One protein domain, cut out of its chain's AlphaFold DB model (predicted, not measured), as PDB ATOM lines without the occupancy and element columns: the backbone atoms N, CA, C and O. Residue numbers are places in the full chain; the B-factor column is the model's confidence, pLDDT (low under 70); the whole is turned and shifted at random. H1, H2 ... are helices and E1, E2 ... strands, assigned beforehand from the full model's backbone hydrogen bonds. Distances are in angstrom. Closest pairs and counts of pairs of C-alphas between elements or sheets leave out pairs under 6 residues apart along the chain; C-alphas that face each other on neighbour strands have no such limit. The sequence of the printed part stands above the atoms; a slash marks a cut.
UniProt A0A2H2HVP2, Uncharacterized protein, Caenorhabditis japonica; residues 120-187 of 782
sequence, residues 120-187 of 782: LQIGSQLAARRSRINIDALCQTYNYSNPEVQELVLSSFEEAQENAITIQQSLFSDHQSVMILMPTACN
ATOM      1  N   LEU A 120     221.962 210.942 269.828       69.94
ATOM      2  CA  LEU A 120     223.300 210.357 269.727       69.94
ATOM      3  C   LEU A 120     223.195 208.828 269.692       69.94
ATOM      4  O   LEU A 120     222.936 208.205 270.719       69.94
ATOM      5  N   GLN A 121     223.402 208.218 268.527       71.44
ATOM      6  CA  GLN A 121     223.337 206.762 268.367       71.44
ATOM      7  C   GLN A 121     224.697 206.096 268.635       71.44
ATOM      8  O   GLN A 121     225.721 206.500 268.082       71.44
ATOM      9  N   ILE A 122     224.706 205.050 269.463       70.38
ATOM     10  CA  ILE A 122     225.895 204.302 269.883       70.38
ATOM     11  C   ILE A 122     225.762 202.858 269.404       70.38
ATOM     12  O   ILE A 122     225.050 202.047 269.996       70.38
ATOM     13  N   GLY A 123     226.461 202.552 268.308       69.94
ATOM     14  CA  GLY A 123     226.476 201.226 267.688       69.94
ATOM     15  C   GLY A 123     227.618 200.304 268.133       69.94
ATOM     16  O   GLY A 123     227.584 199.132 267.782       69.94
ATOM     17  N   SER A 124     228.624 200.790 268.876       74.25
ATOM     18  CA  SER A 124     229.810 200.004 269.274       74.25
ATOM     19  C   SER A 124     230.455 200.497 270.580       74.25
ATOM     20  O   SER A 124     230.373 201.682 270.915       74.25
ATOM     21  N   GLN A 125     231.184 199.617 271.285       72.81
ATOM     22  CA  GLN A 125     231.978 199.989 272.474       72.81
ATOM     23  C   GLN A 125     233.000 201.104 272.191       72.81
ATOM     24  O   GLN A 125     233.282 201.937 273.052       72.81
ATOM     25  N   LEU A 126     233.566 201.140 270.979       68.75
ATOM     26  CA  LEU A 126     234.577 202.129 270.598       68.75
ATOM     27  C   LEU A 126     233.954 203.513 270.342       68.75
ATOM     28  O   LEU A 126     234.571 204.526 270.675       68.75
ATOM     29  N   ALA A 127     232.713 203.564 269.842       67.81
ATOM     30  CA  ALA A 127     231.922 204.793 269.803       67.81
ATOM     31  C   ALA A 127     231.569 205.275 271.222       67.81
ATOM     32  O   ALA A 127     231.833 206.433 271.545       67.81
ATOM     33  N   ALA A 128     231.083 204.381 272.095       71.12
ATOM     34  CA  ALA A 128     230.760 204.707 273.488       71.12
ATOM     35  C   ALA A 128     231.958 205.343 274.219       71.12
ATOM     36  O   ALA A 128     231.851 206.446 274.758       71.12
ATOM     37  N   ARG A 129     233.137 204.708 274.140       71.81
ATOM     38  CA  ARG A 129     234.372 205.202 274.772       71.81
ATOM     39  C   ARG A 129     234.846 206.544 274.197       71.81
ATOM     40  O   ARG A 129     235.322 207.378 274.966       71.81
ATOM     41  N   ARG A 130     234.670 206.809 272.893       67.94
ATOM     42  CA  ARG A 130     234.945 208.137 272.294       67.94
ATOM     43  C   ARG A 130     233.994 209.218 272.819       67.94
ATOM     44  O   ARG A 130     234.456 210.307 273.147       67.94
ATOM     45  N   SER A 131     232.711 208.899 272.985       70.25
ATOM     46  CA  SER A 131     231.706 209.774 273.616       70.25
ATOM     47  C   SER A 131     231.783 209.811 275.152       70.25
ATOM     48  O   SER A 131     230.907 210.392 275.786       70.25
ATOM     49  N   ARG A 132     232.828 209.222 275.760       76.50
ATOM     50  CA  ARG A 132     233.053 209.139 277.218       76.50
ATOM     51  C   ARG A 132     231.917 208.454 277.992       76.50
ATOM     52  O   ARG A 132     231.679 208.769 279.156       76.50
ATOM     53  N   ILE A 133     231.245 207.502 277.348       80.19
ATOM     54  CA  ILE A 133     230.203 206.664 277.940       80.19
ATOM     55  C   ILE A 133     230.783 205.289 278.269       80.19
ATOM     56  O   ILE A 133     231.411 204.653 277.419       80.19
ATOM     57  N   ASN A 134     230.542 204.811 279.491       78.62
ATOM     58  CA  ASN A 134     230.872 203.444 279.886       78.62
ATOM     59  C   ASN A 134     229.626 202.544 279.833       78.62
ATOM     60  O   ASN A 134     228.701 202.733 280.622       78.62
ATOM     61  N   ILE A 135     229.634 201.560 278.927       78.62
ATOM     62  CA  ILE A 135     228.582 200.538 278.769       78.62
ATOM     63  C   ILE A 135     229.016 199.143 279.253       78.62
ATOM     64  O   ILE A 135     228.255 198.186 279.122       78.62
ATOM     65  N   ASP A 136     230.218 198.998 279.820       75.69
ATOM     66  CA  ASP A 136     230.810 197.683 280.104       75.69
ATOM     67  C   ASP A 136     230.001 196.886 281.153       75.69
ATOM     68  O   ASP A 136     229.993 195.657 281.107       75.69
ATOM     69  N   ALA A 137     229.282 197.560 282.063       71.44
ATOM     70  CA  ALA A 137     228.347 196.930 283.007       71.44
ATOM     71  C   ALA A 137     227.014 196.521 282.346       71.44
ATOM     72  O   ALA A 137     226.490 195.442 282.614       71.44
ATOM     73  N   LEU A 138     226.504 197.347 281.428       75.50
ATOM     74  CA  LEU A 138     225.262 197.111 280.682       75.50
ATOM     75  C   LEU A 138     225.393 195.894 279.743       75.50
ATOM     76  O   LEU A 138     224.472 195.092 279.599       75.50
ATOM     77  N   CYS A 139     226.576 195.701 279.158       73.62
ATOM     78  CA  CYS A 139     226.884 194.529 278.337       73.62
ATOM     79  C   CYS A 139     227.136 193.237 279.141       73.62
ATOM     80  O   CYS A 139     227.156 192.162 278.546       73.62
ATOM     81  N   GLN A 140     227.317 193.309 280.467       72.69
ATOM     82  CA  GLN A 140     227.427 192.124 281.335       72.69
ATOM     83  C   GLN A 140     226.058 191.574 281.756       72.69
ATOM     84  O   GLN A 140     225.937 190.378 282.019       72.69
ATOM     85  N   THR A 141     225.028 192.423 281.810       68.69
ATOM     86  CA  THR A 141     223.647 192.026 282.134       68.69
ATOM     87  C   THR A 141     222.809 191.685 280.898       68.69
ATOM     88  O   THR A 141     221.779 191.022 281.029       68.69
ATOM     89  N   TYR A 142     223.238 192.088 279.695       68.50
ATOM     90  CA  TYR A 142     222.500 191.835 278.455       68.50
ATOM     91  C   TYR A 142     222.450 190.345 278.077       68.50
ATOM     92  O   TYR A 142     223.455 189.722 277.732       68.50
ATOM     93  N   ASN A 143     221.247 189.770 278.094       61.66
ATOM     94  CA  ASN A 143     221.015 188.382 277.711       61.66
ATOM     95  C   ASN A 143     220.666 188.273 276.219       61.66
ATOM     96  O   ASN A 143     219.515 188.478 275.834       61.66
ATOM     97  N   TYR A 144     221.633 187.825 275.412       63.53
ATOM     98  CA  TYR A 144     221.501 187.510 273.978       63.53
ATOM     99  C   TYR A 144     220.338 186.560 273.604       63.53
ATOM    100  O   TYR A 144     220.067 186.362 272.422       63.53
ATOM    101  N   SER A 145     219.660 185.952 274.583       51.94
ATOM    102  CA  SER A 145     218.519 185.052 274.371       51.94
ATOM    103  C   SER A 145     217.162 185.760 274.239       51.94
ATOM    104  O   SER A 145     216.223 185.102 273.797       51.94
ATOM    105  N   ASN A 146     217.017 187.036 274.641       53.31
ATOM    106  CA  ASN A 146     215.722 187.738 274.601       53.31
ATOM    107  C   ASN A 146     215.696 188.867 273.544       53.31
ATOM    108  O   ASN A 146     216.371 189.878 273.737       53.31
ATOM    109  N   PRO A 147     214.925 188.746 272.443       52.53
ATOM    110  CA  PRO A 147     214.954 189.699 271.326       52.53
ATOM    111  C   PRO A 147     214.117 190.976 271.533       52.53
ATOM    112  O   PRO A 147     214.038 191.792 270.615       52.53
ATOM    113  N   GLU A 148     213.464 191.145 272.687       50.19
ATOM    114  CA  GLU A 148     212.517 192.244 272.950       50.19
ATOM    115  C   GLU A 148     213.188 193.606 273.203       50.19
ATOM    116  O   GLU A 148     212.581 194.638 272.933       50.19
ATOM    117  N   VAL A 149     214.442 193.630 273.674       55.66
ATOM    118  CA  VAL A 149     215.204 194.870 273.918       55.66
ATOM    119  C   VAL A 149     216.396 194.933 272.963       55.66
ATOM    120  O   VAL A 149     217.461 194.364 273.215       55.66
ATOM    121  N   GLN A 150     216.196 195.617 271.837       65.19
ATOM    122  CA  GLN A 150     217.220 195.823 270.800       65.19
ATOM    123  C   GLN A 150     217.887 197.202 270.917       65.19
ATOM    124  O   GLN A 150     219.021 197.391 270.478       65.19
ATOM    125  N   GLU A 151     217.215 198.151 271.564       72.69
ATOM    126  CA  GLU A 151     217.648 199.536 271.707       72.69
ATOM    127  C   GLU A 151     217.239 200.102 273.073       72.69
ATOM    128  O   GLU A 151     216.155 199.814 273.577       72.69
ATOM    129  N   LEU A 152     218.133 200.887 273.681       76.75
ATOM    130  CA  LEU A 152     217.899 201.631 274.919       76.75
ATOM    131  C   LEU A 152     218.037 203.123 274.615       76.75
ATOM    132  O   LEU A 152     219.106 203.559 274.185       76.75
ATOM    133  N   VAL A 153     216.978 203.902 274.839       78.69
ATOM    134  CA  VAL A 153     216.972 205.358 274.637       78.69
ATOM    135  C   VAL A 153     216.979 206.047 275.997       78.69
ATOM    136  O   VAL A 153     216.073 205.842 276.791       78.69
ATOM    137  N   LEU A 154     217.991 206.875 276.244       79.44
ATOM    138  CA  LEU A 154     218.145 207.688 277.446       79.44
ATOM    139  C   LEU A 154     217.777 209.131 277.102       79.44
ATOM    140  O   LEU A 154     218.427 209.749 276.257       79.44
ATOM    141  N   SER A 155     216.746 209.667 277.741       77.94
ATOM    142  CA  SER A 155     216.255 211.039 277.583       77.94
ATOM    143  C   SER A 155     216.848 212.021 278.599       77.94
ATOM    144  O   SER A 155     216.919 213.217 278.317       77.94
ATOM    145  N   SER A 156     217.323 211.534 279.753       80.50
ATOM    146  CA  SER A 156     217.942 212.362 280.795       80.50
ATOM    147  C   SER A 156     219.218 211.752 281.390       80.50
ATOM    148  O   SER A 156     219.521 210.566 281.241       80.50
ATOM    149  N   PHE A 157     219.978 212.586 282.106       81.12
ATOM    150  CA  PHE A 157     221.142 212.149 282.882       81.12
ATOM    151  C   PHE A 157     220.755 211.273 284.089       81.12
ATOM    152  O   PHE A 157     221.527 210.406 284.486       81.12
ATOM    153  N   GLU A 158     219.561 211.471 284.644       81.19
ATOM    154  CA  GLU A 158     219.034 210.706 285.782       81.19
ATOM    155  C   GLU A 158     218.654 209.285 285.335       81.19
ATOM    156  O   GLU A 158     219.099 208.307 285.930       81.19
ATOM    157  N   GLU A 159     217.971 209.161 284.194       79.81
ATOM    158  CA  GLU A 159     217.636 207.885 283.549       79.81
ATOM    159  C   GLU A 159     218.894 207.077 283.165       79.81
ATOM    160  O   GLU A 159     218.918 205.846 283.257       79.81
ATOM    161  N   ALA A 160     219.990 207.755 282.807       76.44
ATOM    162  CA  ALA A 160     221.287 207.109 282.602       76.44
ATOM    163  C   ALA A 160     221.890 206.543 283.903       76.44
ATOM    164  O   ALA A 160     222.509 205.476 283.870       76.44
ATOM    165  N   GLN A 161     221.698 207.215 285.045       76.00
ATOM    166  CA  GLN A 161     222.158 206.729 286.351       76.00
ATOM    167  C   GLN A 161     221.331 205.543 286.859       76.00
ATOM    168  O   GLN A 161     221.920 204.590 287.367       76.00
ATOM    169  N   GLU A 162     220.007 205.547 286.671       76.31
ATOM    170  CA  GLU A 162     219.144 204.401 287.014       76.31
ATOM    171  C   GLU A 162     219.529 203.132 286.235       76.31
ATOM    172  O   GLU A 162     219.558 202.038 286.796       76.31
ATOM    173  N   ASN A 163     219.935 203.283 284.969       69.69
ATOM    174  CA  ASN A 163     220.461 202.194 284.138       69.69
ATOM    175  C   ASN A 163     221.945 201.845 284.420       69.69
ATOM    176  O   ASN A 163     222.532 201.027 283.709       69.69
ATOM    177  N   ALA A 164     222.563 202.443 285.447       72.19
ATOM    178  CA  ALA A 164     223.968 202.275 285.845       72.19
ATOM    179  C   ALA A 164     225.016 202.651 284.767       72.19
ATOM    180  O   ALA A 164     226.142 202.144 284.771       72.19
ATOM    181  N   ILE A 165     224.677 203.567 283.853       77.38
ATOM    182  CA  ILE A 165     225.536 203.993 282.740       77.38
ATOM    183  C   ILE A 165     226.280 205.275 283.126       77.38
ATOM    184  O   ILE A 165     225.683 206.297 283.459       77.38
ATOM    185  N   THR A 166     227.614 205.261 283.049       79.12
ATOM    186  CA  THR A 166     228.414 206.471 283.313       79.12
ATOM    187  C   THR A 166     228.454 207.351 282.063       79.12
ATOM    188  O   THR A 166     229.056 206.957 281.066       79.12
ATOM    189  N   ILE A 167     227.833 208.535 282.122       81.31
ATOM    190  CA  ILE A 167     227.757 209.544 281.044       81.31
ATOM    191  C   ILE A 167     228.195 210.914 281.600       81.31
ATOM    192  O   ILE A 167     228.109 211.147 282.803       81.31
ATOM    193  N   GLN A 168     228.658 211.845 280.756       78.94
ATOM    194  CA  GLN A 168     228.842 213.248 281.162       78.94
ATOM    195  C   GLN A 168     227.545 214.051 280.976       78.94
ATOM    196  O   GLN A 168     226.950 214.014 279.904       78.94
ATOM    197  N   GLN A 169     227.135 214.836 281.978       77.00
ATOM    198  CA  GLN A 169     225.903 215.642 281.927       77.00
ATOM    199  C   GLN A 169     225.867 216.624 280.735       77.00
ATOM    200  O   GLN A 169     224.815 216.820 280.131       77.00
ATOM    201  N   SER A 170     227.022 217.162 280.328       71.50
ATOM    202  CA  SER A 170     227.175 218.024 279.142       71.50
ATOM    203  C   SER A 170     226.907 217.321 277.805       71.50
ATOM    204  O   SER A 170     226.926 217.959 276.764       71.50
ATOM    205  N   LEU A 171     226.674 216.008 277.782       72.81
ATOM    206  CA  LEU A 171     226.268 215.322 276.556       72.81
ATOM    207  C   LEU A 171     224.780 215.556 276.239       72.81
ATOM    208  O   LEU A 171     224.404 215.535 275.069       72.81
ATOM    209  N   PHE A 172     223.968 215.832 277.271       72.56
ATOM    210  CA  PHE A 172     222.530 216.115 277.179       72.56
ATOM    211  C   PHE A 172     222.203 217.609 276.969       72.56
ATOM    212  O   PHE A 172     221.065 217.940 276.649       72.56
ATOM    213  N   SER A 173     223.176 218.523 277.093       64.38
ATOM    214  CA  SER A 173     223.042 219.869 276.501       64.38
ATOM    215  C   SER A 173     223.158 219.822 274.977       64.38
ATOM    216  O   SER A 173     222.515 220.597 274.274       64.38
ATOM    217  N   ASP A 174     223.955 218.877 274.475       58.91
ATOM    218  CA  ASP A 174     224.330 218.775 273.067       58.91
ATOM    219  C   ASP A 174     223.428 217.796 272.291       58.91
ATOM    220  O   ASP A 174     223.441 217.795 271.060       58.91
ATOM    221  N   HIS A 175     222.650 216.952 272.980       66.81
ATOM    222  CA  HIS A 175     221.778 215.926 272.397       66.81
ATOM    223  C   HIS A 175     220.491 215.771 273.217       66.81
ATOM    224  O   HIS A 175     220.526 215.742 274.441       66.81
ATOM    225  N   GLN A 176     219.351 215.616 272.540       69.38
ATOM    226  CA  GLN A 176     218.044 215.431 273.188       69.38
ATOM    227  C   GLN A 176     217.850 214.026 273.770       69.38
ATOM    228  O   GLN A 176     216.979 213.826 274.608       69.38
ATOM    229  N   SER A 177     218.598 213.040 273.274       74.25
ATOM    230  CA  SER A 177     218.651 211.687 273.836       74.25
ATOM    231  C   SER A 177     219.888 210.937 273.341       74.25
ATOM    232  O   SER A 177     220.493 211.299 272.326       74.25
ATOM    233  N   VAL A 178     220.257 209.873 274.050       76.31
ATOM    234  CA  VAL A 178     221.339 208.951 273.688       76.31
ATOM    235  C   VAL A 178     220.733 207.567 273.470       76.31
ATOM    236  O   VAL A 178     220.054 207.055 274.351       76.31
ATOM    237  N   MET A 179     220.965 206.958 272.308       79.06
ATOM    238  CA  MET A 179     220.375 205.676 271.915       79.06
ATOM    239  C   MET A 179     221.458 204.611 271.743       79.06
ATOM    240  O   MET A 179     222.319 204.731 270.873       79.06
ATOM    241  N   ILE A 180     221.416 203.559 272.556       75.75
ATOM    242  CA  ILE A 180     222.389 202.463 272.560       75.75
ATOM    243  C   ILE A 180     221.760 201.245 271.877       75.75
ATOM    244  O   ILE A 180     220.761 200.710 272.355       75.75
ATOM    245  N   LEU A 181     222.348 200.792 270.764       76.81
ATOM    246  CA  LEU A 181     221.924 199.573 270.064       76.81
ATOM    247  C   LEU A 181     222.541 198.347 270.742       76.81
ATOM    248  O   LEU A 181     223.682 197.986 270.454       76.81
ATOM    249  N   MET A 182     221.805 197.687 271.633       74.19
ATOM    250  CA  MET A 182     222.349 196.624 272.489       74.19
ATOM    251  C   MET A 182     223.025 195.462 271.718       74.19
ATOM    252  O   MET A 182     224.147 195.099 272.086       74.19
ATOM    253  N   PRO A 183     222.456 194.921 270.614       69.44
ATOM    254  CA  PRO A 183     223.067 193.813 269.874       69.44
ATOM    255  C   PRO A 183     224.412 194.147 269.219       69.44
ATOM    256  O   PRO A 183     225.259 193.265 269.093       69.44
ATOM    257  N   THR A 184     224.627 195.395 268.785       70.12
ATOM    258  CA  THR A 184     225.871 195.808 268.109       70.12
ATOM    259  C   THR A 184     226.854 196.450 269.086       70.12
ATOM    260  O   THR A 184     228.056 196.209 268.999       70.12
ATOM    261  N   ALA A 185     226.356 197.203 270.072       69.94
ATOM    262  CA  ALA A 185     227.172 197.854 271.087       69.94
ATOM    263  C   ALA A 185     227.888 196.854 272.008       69.94
ATOM    264  O   ALA A 185     228.990 197.154 272.464       69.94
ATOM    265  N   CYS A 186     227.306 195.671 272.244       73.56
ATOM    266  CA  CYS A 186     227.876 194.649 273.127       73.56
ATOM    267  C   CYS A 186     228.573 193.473 272.415       73.56
ATOM    268  O   CYS A 186     229.319 192.744 273.072       73.56
ATOM    269  N   ASN A 187     228.388 193.282 271.103       70.00
ATOM    270  CA  ASN A 187     229.013 192.181 270.364       70.00
ATOM    271  C   ASN A 187     230.465 192.513 269.961       70.00
ATOM    272  O   ASN A 187     230.713 193.243 269.003       70.00
TER     273      ASN A 187
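Overview. This is residues 120 to 187 of the 782 residues of an uncharacterized protein of Caenorhabditis japonica (UniProt A0A2H2HVP2). A small wall of three strands, E1, E3 and E2, has short helices and loops gathered over one face, while its other face is bare. H1 sits by the E1 edge and H3 by the E2 edge, H4 and H5 sit at opposite ends of the strands, and H2 stands off the sheet. The printed part has 68 residues, with five named helices and three named strands in the order E1 H1 H2 E2 H3 H4 E3 H5, and its class is mixed, helices and strands. The sheet runs E1, E3, E2 and is mixed. The whole is compact, with a radius of gyration of the C-alphas of 11.2 A, yet elongated, spanning 35 by 21 by 17 A.

Arrangement. Begin at E1, residues 120 to 122, an edge strand. Its neighbour is the inner strand E3, residues 177 to 181, parallel at 19 degrees; look for N 122 and O 179, 2.8 A apart and within hydrogen-bond range. On the other side of E3 find the edge strand E2, residues 151 to 154, antiparallel at 159 degrees, with N 154 and O 178 within hydrogen-bond range at 2.8 A. H1, residues 125 to 130, only grazes the sheet; its closest C-alpha pair with E1 is Ile 122 and Ala 128, 6.1 A apart. H2, residues 138 to 141, is not on the sheet. H3, residues 157 to 162, only grazes the sheet, and the closest C-alphas of E2 and H3, those of Leu 154 and Ala 160, are 6.1 A apart. H4, residues 171 to 174, and H5, residues 182 to 185, only graze the sheet too. H2 and H5 are close but not clearly touching, their closest C-alphas being those of Cys 139 and Met 182 at 7.7 A. H1 and H3 are apart. In H1 and H3 every O i to N i+4 pair is within hydrogen-bond range; H2, H4 and H5 are too short for such a pair, and their single O i to N i+3 pair is within range in H4 but not in H2 or H5.

Along the chain. Find C-alpha 120 at (223.300, 210.357, 269.727), where E1 begins. From C-alpha 125 at (231.978, 199.989, 272.474), H1 runs 8.7 A to C-alpha 130. E2 is 10.0 A long, H3 9.0 A and E3 13.1 A. H5 ends at C-alpha 185, (227.172, 197.854, 271.087).

Size, cuts and confidence. The C-alphas farthest apart, those of Ser 145 and Ser 173, are 35.2 A from each other. The printed part has no cut and no long link. Its mean pLDDT is 71.7, and 22 residues are under 70, among them residues 141 to 150 and 173 to 176.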